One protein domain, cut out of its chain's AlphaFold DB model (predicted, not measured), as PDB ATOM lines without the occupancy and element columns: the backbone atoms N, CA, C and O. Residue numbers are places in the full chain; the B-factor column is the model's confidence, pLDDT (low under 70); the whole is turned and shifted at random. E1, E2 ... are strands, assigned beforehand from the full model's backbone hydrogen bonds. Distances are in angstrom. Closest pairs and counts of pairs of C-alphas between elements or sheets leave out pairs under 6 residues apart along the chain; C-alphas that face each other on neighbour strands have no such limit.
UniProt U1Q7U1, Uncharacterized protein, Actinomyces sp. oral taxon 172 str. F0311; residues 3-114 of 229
ATOM      1  N   VAL A   3      39.199  20.394  36.519       89.06
ATOM      2  CA  VAL A   3      38.651  21.474  37.355       89.06
ATOM      3  C   VAL A   3      39.822  22.126  38.073       89.06
ATOM      4  O   VAL A   3      40.655  21.430  38.637       89.06
ATOM      5  N   ASN A   4      39.935  23.453  37.996       89.75
ATOM      6  CA  ASN A   4      41.018  24.221  38.626       89.75
ATOM      7  C   ASN A   4      42.445  23.670  38.378       89.75
ATOM      8  O   ASN A   4      43.298  23.663  39.258       89.75
ATOM      9  N   GLY A   5      42.715  23.158  37.173       89.25
ATOM     10  CA  GLY A   5      44.016  22.564  36.851       89.25
ATOM     11  C   GLY A   5      44.183  21.096  37.273       89.25
ATOM     12  O   GLY A   5      45.112  20.440  36.800       89.25
ATOM     13  N   GLU A   6      43.253  20.531  38.035       88.31
ATOM     14  CA  GLU A   6      43.282  19.144  38.491       88.31
ATOM     15  C   GLU A   6      42.441  18.227  37.597       88.31
ATOM     16  O   GLU A   6      41.311  18.548  37.223       88.31
ATOM     17  N   ARG A   7      43.020  17.096  37.179       88.69
ATOM     18  CA  ARG A   7      42.379  16.151  36.257       88.69
ATOM     19  C   ARG A   7      41.650  15.061  37.024       88.69
ATOM     20  O   ARG A   7      42.226  14.455  37.914       88.69
ATOM     21  N   PHE A   8      40.453  14.727  36.560       86.56
ATOM     22  CA  PHE A   8      39.678  13.597  37.067       86.56
ATOM     23  C   PHE A   8      39.057  12.786  35.921       86.56
ATOM     24  O   PHE A   8      38.897  13.287  34.795       86.56
ATOM     25  N   THR A   9      38.693  11.537  36.209       86.75
ATOM     26  CA  THR A   9      38.053  10.604  35.271       86.75
ATOM     27  C   THR A   9      36.783  10.056  35.905       86.75
ATOM     28  O   THR A   9      36.859   9.541  37.010       86.75
ATOM     29  N   HIS A  10      35.667  10.127  35.177       86.31
ATOM     30  CA  HIS A  10      34.405   9.489  35.553       86.31
ATOM     31  C   HIS A  10      34.103   8.372  34.560       86.31
ATOM     32  O   HIS A  10      34.157   8.599  33.345       86.31
ATOM     33  N   GLU A  11      33.760   7.191  35.055       87.62
ATOM     34  CA  GLU A  11      33.298   6.085  34.222       87.62
ATOM     35  C   GLU A  11      31.771   6.031  34.241       87.62
ATOM     36  O   GLU A  11      31.163   5.890  35.295       87.62
ATOM     37  N   PHE A  12      31.149   6.137  33.063       87.38
ATOM     38  CA  PHE A  12      29.699   6.030  32.927       87.38
ATOM     39  C   PHE A  12      29.288   4.625  32.495       87.38
ATOM     40  O   PHE A  12      29.678   4.132  31.433       87.38
ATOM     41  N   THR A  13      28.375   4.037  33.248       90.56
ATOM     42  CA  THR A  13      27.605   2.863  32.866       90.56
ATOM     43  C   THR A  13      26.480   3.290  31.936       90.56
ATOM     44  O   THR A  13      25.663   4.165  32.245       90.56
ATOM     45  N   VAL A  14      26.408   2.638  30.778       91.25
ATOM     46  CA  VAL A  14      25.369   2.881  29.778       91.25
ATOM     47  C   VAL A  14      24.563   1.621  29.509       91.25
ATOM     48  O   VAL A  14      25.079   0.506  29.495       91.25
ATOM     49  N   THR A  15      23.275   1.806  29.243       92.50
ATOM     50  CA  THR A  15      22.382   0.733  28.791       92.50
ATOM     51  C   THR A  15      21.893   1.023  27.383       92.50
ATOM     52  O   THR A  15      21.577   2.166  27.049       92.50
ATOM     53  N   LYS A  16      21.853  -0.010  26.537       89.81
ATOM     54  CA  LYS A  16      21.395   0.123  25.154       89.81
ATOM     55  C   LYS A  16      19.873   0.283  25.118       89.81
ATOM     56  O   LYS A  16      19.151  -0.572  25.625       89.81
ATOM     57  N   GLY A  17      19.403   1.359  24.499       86.38
ATOM     58  CA  GLY A  17      17.990   1.592  24.207       86.38
ATOM     59  C   GLY A  17      17.558   0.991  22.866       86.38
ATOM     60  O   GLY A  17      18.380   0.526  22.074       86.38
ATOM     61  N   ALA A  18      16.252   1.026  22.588       86.12
ATOM     62  CA  ALA A  18      15.714   0.653  21.278       86.12
ATOM     63  C   ALA A  18      16.260   1.587  20.186       86.12
ATOM     64  O   ALA A  18      16.353   2.789  20.414       86.12
ATOM     65  N   SER A  19      16.615   1.056  19.013       86.31
ATOM     66  CA  SER A  19      17.215   1.854  17.936       86.31
ATOM     67  C   SER A  19      16.218   2.825  17.296       86.31
ATOM     68  O   SER A  19      15.112   2.427  16.927       86.31
ATOM     69  N   THR A  20      16.629   4.074  17.061       86.19
ATOM     70  CA  THR A  20      15.830   5.030  16.277       86.19
ATOM     71  C   THR A  20      15.962   4.697  14.793       86.19
ATOM     72  O   THR A  20      17.071   4.539  14.275       86.19
ATOM     73  N   MET A  21      14.824   4.555  14.104       81.38
ATOM     74  CA  MET A  21      14.749   4.212  12.671       81.38
ATOM     75  C   MET A  21      15.508   2.924  12.286       81.38
ATOM     76  O   MET A  21      15.914   2.759  11.140       81.38
ATOM     77  N   GLY A  22      15.736   2.012  13.239       79.25
ATOM     78  CA  GLY A  22      16.425   0.736  13.006       79.25
ATOM     79  C   GLY A  22      17.938   0.829  12.764       79.25
ATOM     80  O   GLY A  22      18.583  -0.210  12.653       79.25
ATOM     81  N   VAL A  23      18.519   2.033  12.722       81.31
ATOM     82  CA  VAL A  23      19.935   2.249  12.360       81.31
ATOM     83  C   VAL A  23      20.728   3.046  13.396       81.31
ATOM     84  O   VAL A  23      21.941   2.877  13.494       81.31
ATOM     85  N   LEU A  24      20.070   3.873  14.211       84.44
ATOM     86  CA  LEU A  24      20.742   4.674  15.233       84.44
ATOM     87  C   LEU A  24      20.668   3.964  16.583       84.44
ATOM     88  O   LEU A  24      19.585   3.803  17.146       84.44
ATOM     89  N   ASN A  25      21.821   3.535  17.098       88.50
ATOM     90  CA  ASN A  25      21.912   3.004  18.456       88.50
ATOM     91  C   ASN A  25      21.665   4.136  19.459       88.50
ATOM     92  O   ASN A  25      22.371   5.142  19.438       88.50
ATOM     93  N   ASN A  26      20.710   3.930  20.362       89.56
ATOM     94  CA  ASN A  26      20.475   4.823  21.489       89.56
ATOM     95  C   ASN A  26      21.121   4.242  22.746       89.56
ATOM     96  O   ASN A  26      21.097   3.027  22.959       89.56
ATOM     97  N   TRP A  27      21.659   5.113  23.593       89.81
ATOM     98  CA  TRP A  27      22.277   4.743  24.862       89.81
ATOM     99  C   TRP A  27      21.726   5.635  25.967       89.81
ATOM    100  O   TRP A  27      21.562   6.838  25.774       89.81
ATOM    101  N   THR A  28      21.446   5.045  27.123       89.06
ATOM    102  CA  THR A  28      21.020   5.769  28.322       89.06
ATOM    103  C   THR A  28      22.094   5.629  29.384       89.06
ATOM    104  O   THR A  28      22.410   4.507  29.790       89.06
ATOM    105  N   VAL A  29      22.634   6.767  29.819       89.75
ATOM    106  CA  VAL A  29      23.558   6.863  30.952       89.75
ATOM    107  C   VAL A  29      22.798   6.540  32.237       89.75
ATOM    108  O   VAL A  29      21.671   7.002  32.420       89.75
ATOM    109  N   LYS A  30      23.384   5.697  33.087       86.62
ATOM    110  CA  LYS A  30      22.802   5.297  34.374       86.62
ATOM    111  C   LYS A  30      23.377   6.062  35.555       86.62
ATOM    112  O   LYS A  30      22.651   6.276  36.519       86.62
ATOM    113  N   ASP A  31      24.628   6.485  35.446       84.81
ATOM    114  CA  ASP A  31      25.350   7.102  36.551       84.81
ATOM    115  C   ASP A  31      25.222   8.626  36.534       84.81
ATOM    116  O   ASP A  31      25.111   9.262  35.481       84.81
ATOM    117  N   SER A  32      25.224   9.213  37.727       83.12
ATOM    118  CA  SER A  32      25.252  10.658  37.918       83.12
ATOM    119  C   SER A  32      26.691  11.146  38.040       83.12
ATOM    120  O   SER A  32      27.431  10.652  38.888       83.12
ATOM    121  N   LEU A  33      27.046  12.182  37.281       87.94
ATOM    122  CA  LEU A  33      28.286  12.929  37.487       87.94
ATOM    123  C   LEU A  33      28.066  13.989  38.570       87.94
ATOM    124  O   LEU A  33      27.894  15.162  38.256       87.94
ATOM    125  N   VAL A  34      27.988  13.577  39.829       87.00
ATOM    126  CA  VAL A  34      27.881  14.501  40.961       87.00
ATOM    127  C   VAL A  34      28.754  14.018  42.104       87.00
ATOM    128  O   VAL A  34      28.891  12.817  42.332       87.00
ATOM    129  N   ALA A  35      29.293  14.979  42.834       86.38
ATOM    130  CA  ALA A  35      30.046  14.777  44.052       86.38
ATOM    131  C   ALA A  35      29.279  15.357  45.234       86.38
ATOM    132  O   ALA A  35      28.436  16.254  45.093       86.38
ATOM    133  N   ARG A  36      29.567  14.804  46.405       86.31
ATOM    134  CA  ARG A  36      28.986  15.231  47.669       86.31
ATOM    135  C   ARG A  36      29.915  16.241  48.325       86.31
ATOM    136  O   ARG A  36      31.118  16.016  48.395       86.31
ATOM    137  N   VAL A  37      29.341  17.330  48.820       87.00
ATOM    138  CA  VAL A  37      30.042  18.346  49.601       87.00
ATOM    139  C   VAL A  37      29.350  18.480  50.947       87.00
ATOM    140  O   VAL A  37      28.184  18.867  50.998       87.00
ATOM    141  N   SER A  38      30.066  18.161  52.020       86.06
ATOM    142  CA  SER A  38      29.591  18.380  53.385       86.06
ATOM    143  C   SER A  38      29.853  19.832  53.761       86.06
ATOM    144  O   SER A  38      30.999  20.278  53.719       86.06
ATOM    145  N   VAL A  39      28.814  20.569  54.140       86.56
ATOM    146  CA  VAL A  39      28.928  21.975  54.539       86.56
ATOM    147  C   VAL A  39      28.659  22.092  56.032       86.56
ATOM    148  O   VAL A  39      27.553  21.835  56.497       86.56
ATOM    149  N   ASP A  40      29.686  22.476  56.775       84.50
ATOM    150  CA  ASP A  40      29.604  22.810  58.188       84.50
ATOM    151  C   ASP A  40      29.519  24.329  58.342       84.50
ATOM    152  O   ASP A  40      30.293  25.065  57.725       84.50
ATOM    153  N   VAL A  41      28.555  24.813  59.119       82.50
ATOM    154  CA  VAL A  41      28.291  26.246  59.264       82.50
ATOM    155  C   VAL A  41      28.163  26.589  60.738       82.50
ATOM    156  O   VAL A  41      27.255  26.125  61.419       82.50
ATOM    157  N   GLU A  42      29.046  27.465  61.210       82.00
ATOM    158  CA  GLU A  42      29.059  27.979  62.575       82.00
ATOM    159  C   GLU A  42      28.887  29.504  62.552       82.00
ATOM    160  O   GLU A  42      29.686  30.230  61.952       82.00
ATOM    161  N   GLY A  43      27.863  30.018  63.236       81.69
ATOM    162  CA  GLY A  43      27.657  31.463  63.390       81.69
ATOM    163  C   GLY A  43      26.883  32.155  62.265       81.69
ATOM    164  O   GLY A  43      26.730  33.377  62.307       81.69
ATOM    165  N   TYR A  44      26.346  31.403  61.301       84.31
ATOM    166  CA  TYR A  44      25.466  31.919  60.248       84.31
ATOM    167  C   TYR A  44      24.213  31.058  60.096       84.31
ATOM    168  O   TYR A  44      24.263  29.846  60.266       84.31
ATOM    169  N   ALA A  45      23.094  31.682  59.725       82.31
ATOM    170  CA  ALA A  45      21.826  30.978  59.525       82.31
ATOM    171  C   ALA A  45      21.661  30.411  58.105       82.31
ATOM    172  O   ALA A  45      20.888  29.481  57.892       82.31
ATOM    173  N   GLN A  46      22.340  30.999  57.119       86.75
ATOM    174  CA  GLN A  46      22.201  30.651  55.707       86.75
ATOM    175  C   GLN A  46      23.507  30.920  54.960       86.75
ATOM    176  O   GLN A  46      24.318  31.757  55.364       86.75
ATOM    177  N   PHE A  47      23.677  30.264  53.821       89.94
ATOM    178  CA  PHE A  47      24.753  30.542  52.877       89.94
ATOM    179  C   PHE A  47      24.229  30.483  51.441       89.94
ATOM    180  O   PHE A  47      23.125  30.012  51.177       89.94
ATOM    181  N   SER A  48      25.015  30.994  50.497       91.50
ATOM    182  CA  SER A  48      24.710  30.927  49.071       91.50
ATOM    183  C   SER A  48      25.847  30.308  48.278       91.50
ATOM    184  O   SER A  48      27.020  30.491  48.605       91.50
ATOM    185  N   VAL A  49      25.487  29.617  47.200       93.12
ATOM    186  CA  VAL A  49      26.424  29.106  46.197       93.12
ATOM    187  C   VAL A  49      25.877  29.439  44.819       93.12
ATOM    188  O   VAL A  49      24.759  29.059  44.475       93.12
ATOM    189  N   GLY A  50      26.633  30.200  44.025       86.81
ATOM    190  CA  GLY A  50      26.203  30.589  42.674       86.81
ATOM    191  C   GLY A  50      24.870  31.354  42.627       86.81
ATOM    192  O   GLY A  50      24.159  31.274  41.629       86.81
ATOM    193  N   GLY A  51      24.512  32.067  43.702       85.12
ATOM    194  CA  GLY A  51      23.251  32.809  43.824       85.12
ATOM    195  C   GLY A  51      22.045  31.986  44.293       85.12
ATOM    196  O   GLY A  51      20.948  32.532  44.380       85.12
ATOM    197  N   VAL A  52      22.226  30.699  44.605       89.19
ATOM    198  CA  VAL A  52      21.204  29.856  45.241       89.19
ATOM    199  C   VAL A  52      21.451  29.829  46.742       89.19
ATOM    200  O   VAL A  52      22.575  29.569  47.166       89.19
ATOM    201  N   ASN A  53      20.410  30.083  47.531       89.12
ATOM    202  CA  ASN A  53      20.488  30.087  48.989       89.12
ATOM    203  C   ASN A  53      20.191  28.695  49.551       89.12
ATOM    204  O   ASN A  53      19.319  27.990  49.041       89.12
ATOM    205  N   ALA A  54      20.877  28.352  50.632       86.44
ATOM    206  CA  ALA A  54      20.638  27.171  51.437       86.44
ATOM    207  C   ALA A  54      20.642  27.557  52.921       86.44
ATOM    208  O   ALA A  54      21.375  28.460  53.340       86.44
ATOM    209  N   ASP A  55      19.807  26.880  53.702       80.69
ATOM    210  CA  ASP A  55      19.811  27.030  55.151       80.69
ATOM    211  C   ASP A  55      21.041  26.328  55.730       80.69
ATOM    212  O   ASP A  55      21.411  25.231  55.305       80.69
ATOM    213  N   ALA A  56      21.671  26.960  56.718       73.94
ATOM    214  CA  ALA A  56      22.607  26.269  57.585       73.94
ATOM    215  C   ALA A  56      21.776  25.301  58.435       73.94
ATOM    216  O   ALA A  56      21.122  25.702  59.398       73.94
ATOM    217  N   SER A  57      21.699  24.037  58.019       60.69
ATOM    218  CA  SER A  57      21.067  22.993  58.821       60.69
ATOM    219  C   SER A  57      21.744  22.943  60.187       60.69
ATOM    220  O   SER A  57      22.966  23.033  60.293       60.69
ATOM    221  N   ALA A  58      20.934  22.834  61.243       52.06
ATOM    222  CA  ALA A  58      21.420  22.799  62.615       52.06
ATOM    223  C   ALA A  58      22.507  21.723  62.758       52.06
ATOM    224  O   ALA A  58      22.234  20.530  62.581       52.06
ATOM    225  N   VAL A  59      23.724  22.153  63.099       45.91
ATOM    226  CA  VAL A  59      24.844  21.279  63.454       45.91
ATOM    227  C   VAL A  59      24.333  20.227  64.448       45.91
ATOM    228  O   VAL A  59      23.900  20.550  65.553       45.91
ATOM    229  N   GLY A  60      24.325  18.952  64.041       46.00
ATOM    230  CA  GLY A  60      23.999  17.824  64.921       46.00
ATOM    231  C   GLY A  60      22.650  17.118  64.719       46.00
ATOM    232  O   GLY A  60      22.353  16.202  65.489       46.00
ATOM    233  N   ARG A  61      21.843  17.441  63.699       43.03
ATOM    234  CA  ARG A  61      20.696  16.594  63.308       43.03
ATOM    235  C   ARG A  61      21.074  15.703  62.120       43.03
ATOM    236  O   ARG A  61      20.863  16.054  60.979       43.03
ATOM    237  N   ASN A  62      21.635  14.530  62.422       45.97
ATOM    238  CA  ASN A  62      22.055  13.482  61.476       45.97
ATOM    239  C   ASN A  62      23.232  13.859  60.550       45.97
ATOM    240  O   ASN A  62      23.198  14.845  59.826       45.97
ATOM    241  N   GLU A  63      24.244  12.989  60.458       46.97
ATOM    242  CA  GLU A  63      25.404  13.121  59.547       46.97
ATOM    243  C   GLU A  63      25.056  13.107  58.034       46.97
ATOM    244  O   GLU A  63      25.933  12.936  57.189       46.97
ATOM    245  N   GLN A  64      23.772  13.186  57.683       49.94
ATOM    246  CA  GLN A  64      23.243  13.137  56.321       49.94
ATOM    247  C   GLN A  64      22.548  14.446  55.907       49.94
ATOM    248  O   GLN A  64      22.251  14.598  54.726       49.94
ATOM    249  N   GLU A  65      22.287  15.386  56.828       56.81
ATOM    250  CA  GLU A  65      21.545  16.631  56.533       56.81
ATOM    251  C   GLU A  65      22.433  17.798  56.062       56.81
ATOM    252  O   GLU A  65      21.906  18.803  55.599       56.81
ATOM    253  N   ASN A  66      23.762  17.652  56.096       72.19
ATOM    254  CA  ASN A  66      24.717  18.701  55.700       72.19
ATOM    255  C   ASN A  66      25.366  18.453  54.324       72.19
ATOM    256  O   ASN A  66      26.288  19.165  53.929       72.19
ATOM    257  N   ASP A  67      24.906  17.429  53.603       80.81
ATOM    258  CA  ASP A  67      25.472  16.997  52.330       80.81
ATOM    259  C   ASP A  67      24.737  17.639  51.145       80.81
ATOM    260  O   ASP A  67      23.544  17.418  50.925       80.81
ATOM    261  N   TYR A  68      25.476  18.372  50.317       84.69
ATOM    262  CA  TYR A  68      24.984  19.017  49.104       84.69
ATOM    263  C   TYR A  68      25.604  18.363  47.867       84.69
ATOM    264  O   TYR A  68      26.778  17.993  47.865       84.69
ATOM    265  N   LEU A  69      24.817  18.207  46.800       87.56
ATOM    266  CA  LEU A  69      25.285  17.600  45.553       87.56
ATOM    267  C   LEU A  69      25.695  18.670  44.548       87.56
ATOM    268  O   LEU A  69      24.900  19.545  44.200       87.56
ATOM    269  N   PHE A  70      26.911  18.543  44.030       89.44
ATOM    270  CA  PHE A  70      27.467  19.448  43.035       89.44
ATOM    271  C   PHE A  70      27.984  18.668  41.831       89.44
ATOM    272  O   PHE A  70      28.502  17.560  41.953       89.44
ATOM    273  N   TYR A  71      27.862  19.263  40.647       90.81
ATOM    274  CA  TYR A  71      28.656  18.816  39.508       90.81
ATOM    275  C   TYR A  71      30.133  19.148  39.765       90.81
ATOM    276  O   TYR A  71      30.414  20.095  40.494       90.81
ATOM    277  N   PRO A  72      31.095  18.438  39.157       90.94
ATOM    278  CA  PRO A  72      32.491  18.840  39.244       90.94
ATOM    279  C   PRO A  72      32.690  20.274  38.729       90.94
ATOM    280  O   PRO A  72      32.273  20.609  37.617       90.94
ATOM    281  N   GLY A  73      33.320  21.126  39.534       91.94
ATOM    282  CA  GLY A  73      33.395  22.566  39.292       91.94
ATOM    283  C   GLY A  73      34.062  23.330  40.435       91.94
ATOM    284  O   GLY A  73      34.449  22.747  41.440       91.94
ATOM    285  N   VAL A  74      34.214  24.646  40.279       92.81
ATOM    286  CA  VAL A  74      34.698  25.533  41.350       92.81
ATOM    287  C   VAL A  74      33.518  26.327  41.884       92.81
ATOM    288  O   VAL A  74      32.835  27.005  41.114       92.81
ATOM    289  N   TYR A  75      33.295  26.248  43.192       93.25
ATOM    290  CA  TYR A  75      32.157  26.864  43.861       93.25
ATOM    291  C   TYR A  75      32.626  27.752  45.003       93.25
ATOM    292  O   TYR A  75      33.487  27.357  45.785       93.25
ATOM    293  N   THR A  76      32.028  28.937  45.107       94.56
ATOM    294  CA  THR A  76      32.217  29.845  46.240       94.56
ATOM    295  C   THR A  76      30.971  29.814  47.114       94.56
ATOM    296  O   THR A  76      29.875  30.136  46.653       94.56
ATOM    297  N   PHE A  77      31.163  29.437  48.370       92.88
ATOM    298  CA  PHE A  77      30.176  29.404  49.434       92.88
ATOM    299  C   PHE A  77      30.254  30.724  50.191       92.88
ATOM    300  O   PHE A  77      31.290  31.051  50.756       92.88
ATOM    301  N   THR A  78      29.185  31.513  50.168       91.06
ATOM    302  CA  THR A  78      29.149  32.838  50.802       91.06
ATOM    303  C   THR A  78      28.111  32.854  51.916       91.06
ATOM    304  O   THR A  78      26.926  32.682  51.609       91.06
ATOM    305  N   PRO A  79      28.500  33.089  53.181       89.19
ATOM    306  CA  PRO A  79      27.546  33.277  54.267       89.19
ATOM    307  C   PRO A  79      26.578  34.428  53.979       89.19
ATOM    308  O   PRO A  79      26.989  35.508  53.541       89.19
ATOM    309  N   ILE A  80      25.291  34.208  54.233       83.75
ATOM    310  CA  ILE A  80      24.234  35.209  54.065       83.75
ATOM    311  C   ILE A  80      23.962  35.880  55.408       83.75
ATOM    312  O   ILE A  80      23.986  35.235  56.452       83.75
ATOM    313  N   ALA A  81      23.645  37.177  55.357       69.56
ATOM    314  CA  ALA A  81      23.179  37.947  56.509       69.56
ATOM    315  C   ALA A  81      24.106  37.840  57.733       69.56
ATOM    316  O   ALA A  81      23.639  37.759  58.868       69.56
ATOM    317  N   ALA A  82      25.424  37.877  57.506       65.44
ATOM    318  CA  ALA A  82      26.367  38.130  58.585       65.44
ATOM    319  C   ALA A  82      25.934  39.421  59.304       65.44
ATOM    320  O   ALA A  82      25.738  40.456  58.657       65.44
ATOM    321  N   SER A  83      25.704  39.346  60.619       77.25
ATOM    322  CA  SER A  83      25.407  40.543  61.411       77.25
ATOM    323  C   SER A  83      26.538  41.558  61.243       77.25
ATOM    324  O   SER A  83      27.664  41.178  60.936       77.25
ATOM    325  N   GLU A  84      26.308  42.839  61.521       88.00
ATOM    326  CA  GLU A  84      27.407  43.811  61.448       88.00
ATOM    327  C   GLU A  84      28.575  43.506  62.410       88.00
ATOM    328  O   GLU A  84      29.654  44.076  62.260       88.00
ATOM    329  N   TYR A  85      28.362  42.600  63.368       90.75
ATOM    330  CA  TYR A  85      29.309  42.139  64.381       90.75
ATOM    331  C   TYR A  85      30.140  40.925  63.951       90.75
ATOM    332  O   TYR A  85      31.041  40.520  64.686       90.75
ATOM    333  N   ALA A  86      29.843  40.337  62.791       88.69
ATOM    334  CA  ALA A  86      30.572  39.213  62.227       88.69
ATOM    335  C   ALA A  86      30.935  39.505  60.771       88.69
ATOM    336  O   ALA A  86      30.105  39.949  59.981       88.69
ATOM    337  N   ASP A  87      32.177  39.234  60.405       85.19
ATOM    338  CA  ASP A  87      32.615  39.358  59.024       85.19
ATOM    339  C   ASP A  87      32.039  38.200  58.198       85.19
ATOM    340  O   ASP A  87      31.822  37.101  58.711       85.19
ATOM    341  N   SER A  88      31.747  38.442  56.919       82.56
ATOM    342  CA  SER A  88      31.376  37.382  55.977       82.56
ATOM    343  C   SER A  88      32.646  36.872  55.314       82.56
ATOM    344  O   SER A  88      33.321  37.635  54.619       82.56
ATOM    345  N   ASN A  89      32.958  35.597  55.531       83.69
ATOM    346  CA  ASN A  89      34.138  34.943  54.979       83.69
ATOM    347  C   ASN A  89      33.696  33.876  53.970       83.69
ATOM    348  O   ASN A  89      33.287  32.789  54.379       83.69
ATOM    349  N   PRO A  90      33.705  34.181  52.660       89.50
ATOM    350  CA  PRO A  90      33.398  33.189  51.647       89.50
ATOM    351  C   PRO A  90      34.504  32.141  51.532       89.50
ATOM    352  O   PRO A  90      35.684  32.482  51.525       89.50
ATOM    353  N   GLU A  91      34.112  30.891  51.318       91.75
ATOM    354  CA  GLU A  91      35.025  29.773  51.074       91.75
ATOM    355  C   GLU A  91      34.906  29.293  49.632       91.75
ATOM    356  O   GLU A  91      33.805  29.186  49.093       91.75
ATOM    357  N   THR A  92      36.030  29.010  48.973       91.88
ATOM    358  CA  THR A  92      36.030  28.511  47.589       91.88
ATOM    359  C   THR A  92      36.623  27.119  47.520       91.88
ATOM    360  O   THR A  92      37.784  26.918  47.862       91.88
ATOM    361  N   VAL A  93      35.839  26.170  47.009       90.62
ATOM    362  CA  VAL A  93      36.232  24.765  46.894       90.62
ATOM    363  C   VAL A  93      36.168  24.304  45.445       90.62
ATOM    364  O   VAL A  93      35.271  24.662  44.680       90.62
ATOM    365  N   SER A  94      37.169  23.512  45.064       91.06
ATOM    366  CA  SER A  94      37.195  22.781  43.800       91.06
ATOM    367  C   SER A  94      36.598  21.402  44.040       91.06
ATOM    368  O   SER A  94      37.209  20.573  44.698       91.06
ATOM    369  N   VAL A  95      35.399  21.177  43.519       90.06
ATOM    370  CA  VAL A  95      34.704  19.897  43.594       90.06
ATOM    371  C   VAL A  95      35.145  19.051  42.408       90.06
ATOM    372  O   VAL A  95      34.923  19.414  41.248       90.06
ATOM    373  N   LEU A  96      35.790  17.929  42.700       87.81
ATOM    374  CA  LEU A  96      36.122  16.903  41.717       87.81
ATOM    375  C   LEU A  96      35.074  15.801  41.757       87.81
ATOM    376  O   LEU A  96      34.233  15.755  42.643       87.81
ATOM    377  N   ASP A  97      35.126  14.910  40.780       82.94
ATOM    378  CA  ASP A  97      34.331  13.693  40.809       82.94
ATOM    379  C   ASP A  97      35.044  12.620  41.643       82.94
ATOM    380  O   ASP A  97      35.963  11.954  41.168       82.94
ATOM    381  N   ASP A  98      34.629  12.492  42.899       71.62
ATOM    382  CA  ASP A  98      35.038  11.462  43.864       71.62
ATOM    383  C   ASP A  98      33.924  10.422  44.124       71.62
ATOM    384  O   ASP A  98      34.081   9.486  44.912       71.62
ATOM    385  N   GLY A  99      32.799  10.552  43.412       66.00
ATOM    386  CA  GLY A  99      31.603   9.733  43.572       66.00
ATOM    387  C   GLY A  99      30.806  10.036  44.849       66.00
ATOM    388  O   GLY A  99      31.208  10.775  45.737       66.00
ATOM    389  N   LEU A 100      29.633   9.412  44.986       64.81
ATOM    390  CA  LEU A 100      28.713   9.666  46.112       64.81
ATOM    391  C   LEU A 100      29.137   9.035  47.453       64.81
ATOM    392  O   LEU A 100      28.389   9.150  48.432       64.81
ATOM    393  N   GLY A 101      30.268   8.324  47.480       56.53
ATOM    394  CA  GLY A 101      30.786   7.601  48.646       56.53
ATOM    395  C   GLY A 101      31.902   8.326  49.404       56.53
ATOM    396  O   GLY A 101      32.148   7.970  50.555       56.53
ATOM    397  N   GLY A 102      32.553   9.321  48.789       60.81
ATOM    398  CA  GLY A 102      33.562  10.167  49.427       60.81
ATOM    399  C   GLY A 102      32.920  11.318  50.203       60.81
ATOM    400  O   GLY A 102      31.922  11.889  49.768       60.81
ATOM    401  N   ARG A 103      33.474  11.647  51.376       60.72
ATOM    402  CA  ARG A 103      33.177  12.886  52.126       60.72
ATOM    403  C   ARG A 103      34.388  13.829  52.084       60.72
ATOM    404  O   ARG A 103      34.599  14.602  53.011       60.72
ATOM    405  N   ASP A 104      35.210  13.735  51.039       67.06
ATOM    406  CA  ASP A 104      36.506  14.419  50.991       67.06
ATOM    407  C   ASP A 104      36.342  15.930  50.754       67.06
ATOM    408  O   ASP A 104      37.185  16.724  51.172       67.06
ATOM    409  N   ASN A 105      35.215  16.349  50.167       76.38
ATOM    410  CA  ASN A 105      34.860  17.756  50.020       76.38
ATOM    411  C   ASN A 105      34.104  18.254  51.263       76.38
ATOM    412  O   ASN A 105      32.877  18.157  51.339       76.38
ATOM    413  N   VAL A 106      34.836  18.807  52.231       83.00
ATOM    414  CA  VAL A 106      34.263  19.498  53.398       83.00
ATOM    415  C   VAL A 106      34.473  21.002  53.257       83.00
ATOM    416  O   VAL A 106      35.581  21.458  52.986       83.00
ATOM    417  N   VAL A 107      33.407  21.773  53.453       88.75
ATOM    418  CA  VAL A 107      33.434  23.236  53.533       88.75
ATOM    419  C   VAL A 107      33.072  23.626  54.954       88.75
ATOM    420  O   VAL A 107      32.030  23.202  55.444       88.75
ATOM    421  N   THR A 108      33.883  24.464  55.591       86.88
ATOM    422  CA  THR A 108      33.566  25.026  56.908       86.88
ATOM    423  C   THR A 108      33.393  26.531  56.785       86.88
ATOM    424  O   THR A 108      34.342  27.246  56.482       86.88
ATOM    425  N   LEU A 109      32.184  27.021  57.038       86.94
ATOM    426  CA  LEU A 109      31.867  28.443  57.102       86.94
ATOM    427  C   LEU A 109      31.764  28.858  58.567       86.94
ATOM    428  O   LEU A 109      30.760  28.585  59.218       86.94
ATOM    429  N   LYS A 110      32.789  29.538  59.081       84.38
ATOM    430  CA  LYS A 110      32.830  29.986  60.478       84.38
ATOM    431  C   LYS A 110      32.820  31.504  60.590       84.38
ATOM    432  O   LYS A 110      33.657  32.189  59.996       84.38
ATOM    433  N   ALA A 111      31.899  32.024  61.396       85.38
ATOM    434  CA  ALA A 111      31.826  33.446  61.689       85.38
ATOM    435  C   ALA A 111      33.091  33.942  62.395       85.38
ATOM    436  O   ALA A 111      33.493  33.424  63.437       85.38
ATOM    437  N   THR A 112      33.704  34.988  61.838       88.44
ATOM    438  CA  THR A 112      34.752  35.752  62.523       88.44
ATOM    439  C   THR A 112      34.131  37.009  63.105       88.44
ATOM    440  O   THR A 112      33.698  37.892  62.368       88.44
ATOM    441  N   TYR A 113      34.053  37.082  64.431       90.88
ATOM    442  CA  TYR A 113      33.498  38.250  65.105       90.88
ATOM    443  C   TYR A 113      34.475  39.421  65.067       90.88
ATOM    444  O   TYR A 113      35.663  39.270  65.357       90.88
ATOM    445  N   ASN A 114      33.964  40.596  64.712       91.56
ATOM    446  CA  ASN A 114      34.784  41.773  64.465       91.56
ATOM    447  C   ASN A 114      34.802  42.735  65.661       91.56
ATOM    448  O   ASN A 114      34.186  42.519  66.709       91.56
TER     449      ASN A 114
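This is residues 3 to 114 of the 229 residues of an uncharacterized protein of Actinomyces sp. oral taxon 172 str. F0311 (UniProt U1Q7U1). A small sandwich of two strongly twisted sheets, E5 E4 E7 E8 and E6 E3 E9, makes the body, and a thin arm, the hairpin of E1 and E2, reaches far from one end of it and makes much of the length. The two sheets lie face to face with their strands nearly in line, at 14 degrees. The printed part has 112 residues with nine named strands, E1 to E9 in that order along the chain, and no named helix; the class is all strand, though under half of the residues, 45, are in named elements. The sheet E5 E4 E7 E8 is antiparallel and the sheet E6 E3 E9 is mixed. The whole is loose, with a radius of gyration of the C-alphas of 18.7 A and spans of 68 by 33 by 24 A.

The largest sheet has the order E5, residues 52 to 55, E4, residues 46 to 49, E7, residues 73 to 80, and E8, residues 91 to 95. E4 and E5 form a hairpin, with N 54 and O 47 2.8 A apart, within hydrogen-bond range. E7 pairs in a staggered way: its residues 77 to 80 pair with E4, with N 48 and O 78 at 2.8 A, and its residues 73 to 77 pair with E8 in a hairpin, with N 75 and O 93 at 2.9 A. The other sheet has the order E6, residues 67 to 70, E3, residues 35 to 42, and E9, residues 105 to 110. E6 and E3 are antiparallel, with N 37 and O 68 at 2.8 A; E3 and E9 are parallel, 17 degrees between directions, with N 40 and O 107 at 2.8 A. The parts of the two sheets that face each other are 8.3 A centre to centre; the closest C-alphas of E8 and E9, those of Val 95 and Asn 105, are 6.8 A apart. E1, residues 14 to 16, and E2, residues 27 to 29, form an antiparallel hairpin, with N 15 and O 28 at 2.9 A, and both are apart from E3 to E9.

E3 measures 22.8 A from first to last C-alpha, E7 21.5 A, E9 16.2 A and E8 12.4 A. E1 begins at C-alpha 14, (25.369, 2.881, 29.778). E7 begins at C-alpha 73, (33.395, 22.566, 39.292), and E9 ends at C-alpha 110, (32.830, 29.986, 60.478). Residues 86 to 87 pair with residues 112 to 113, antiparallel.

The two C-alphas farthest apart, those of Gly 22 and Asn 114, are 68.3 A apart. The printed part has no cut. The link from E5 to E6, 11 residues, is long. The mean pLDDT of the printed part is 82.2, and residues 57 to 65, 81 to 82 and 99 to 104 are under 70.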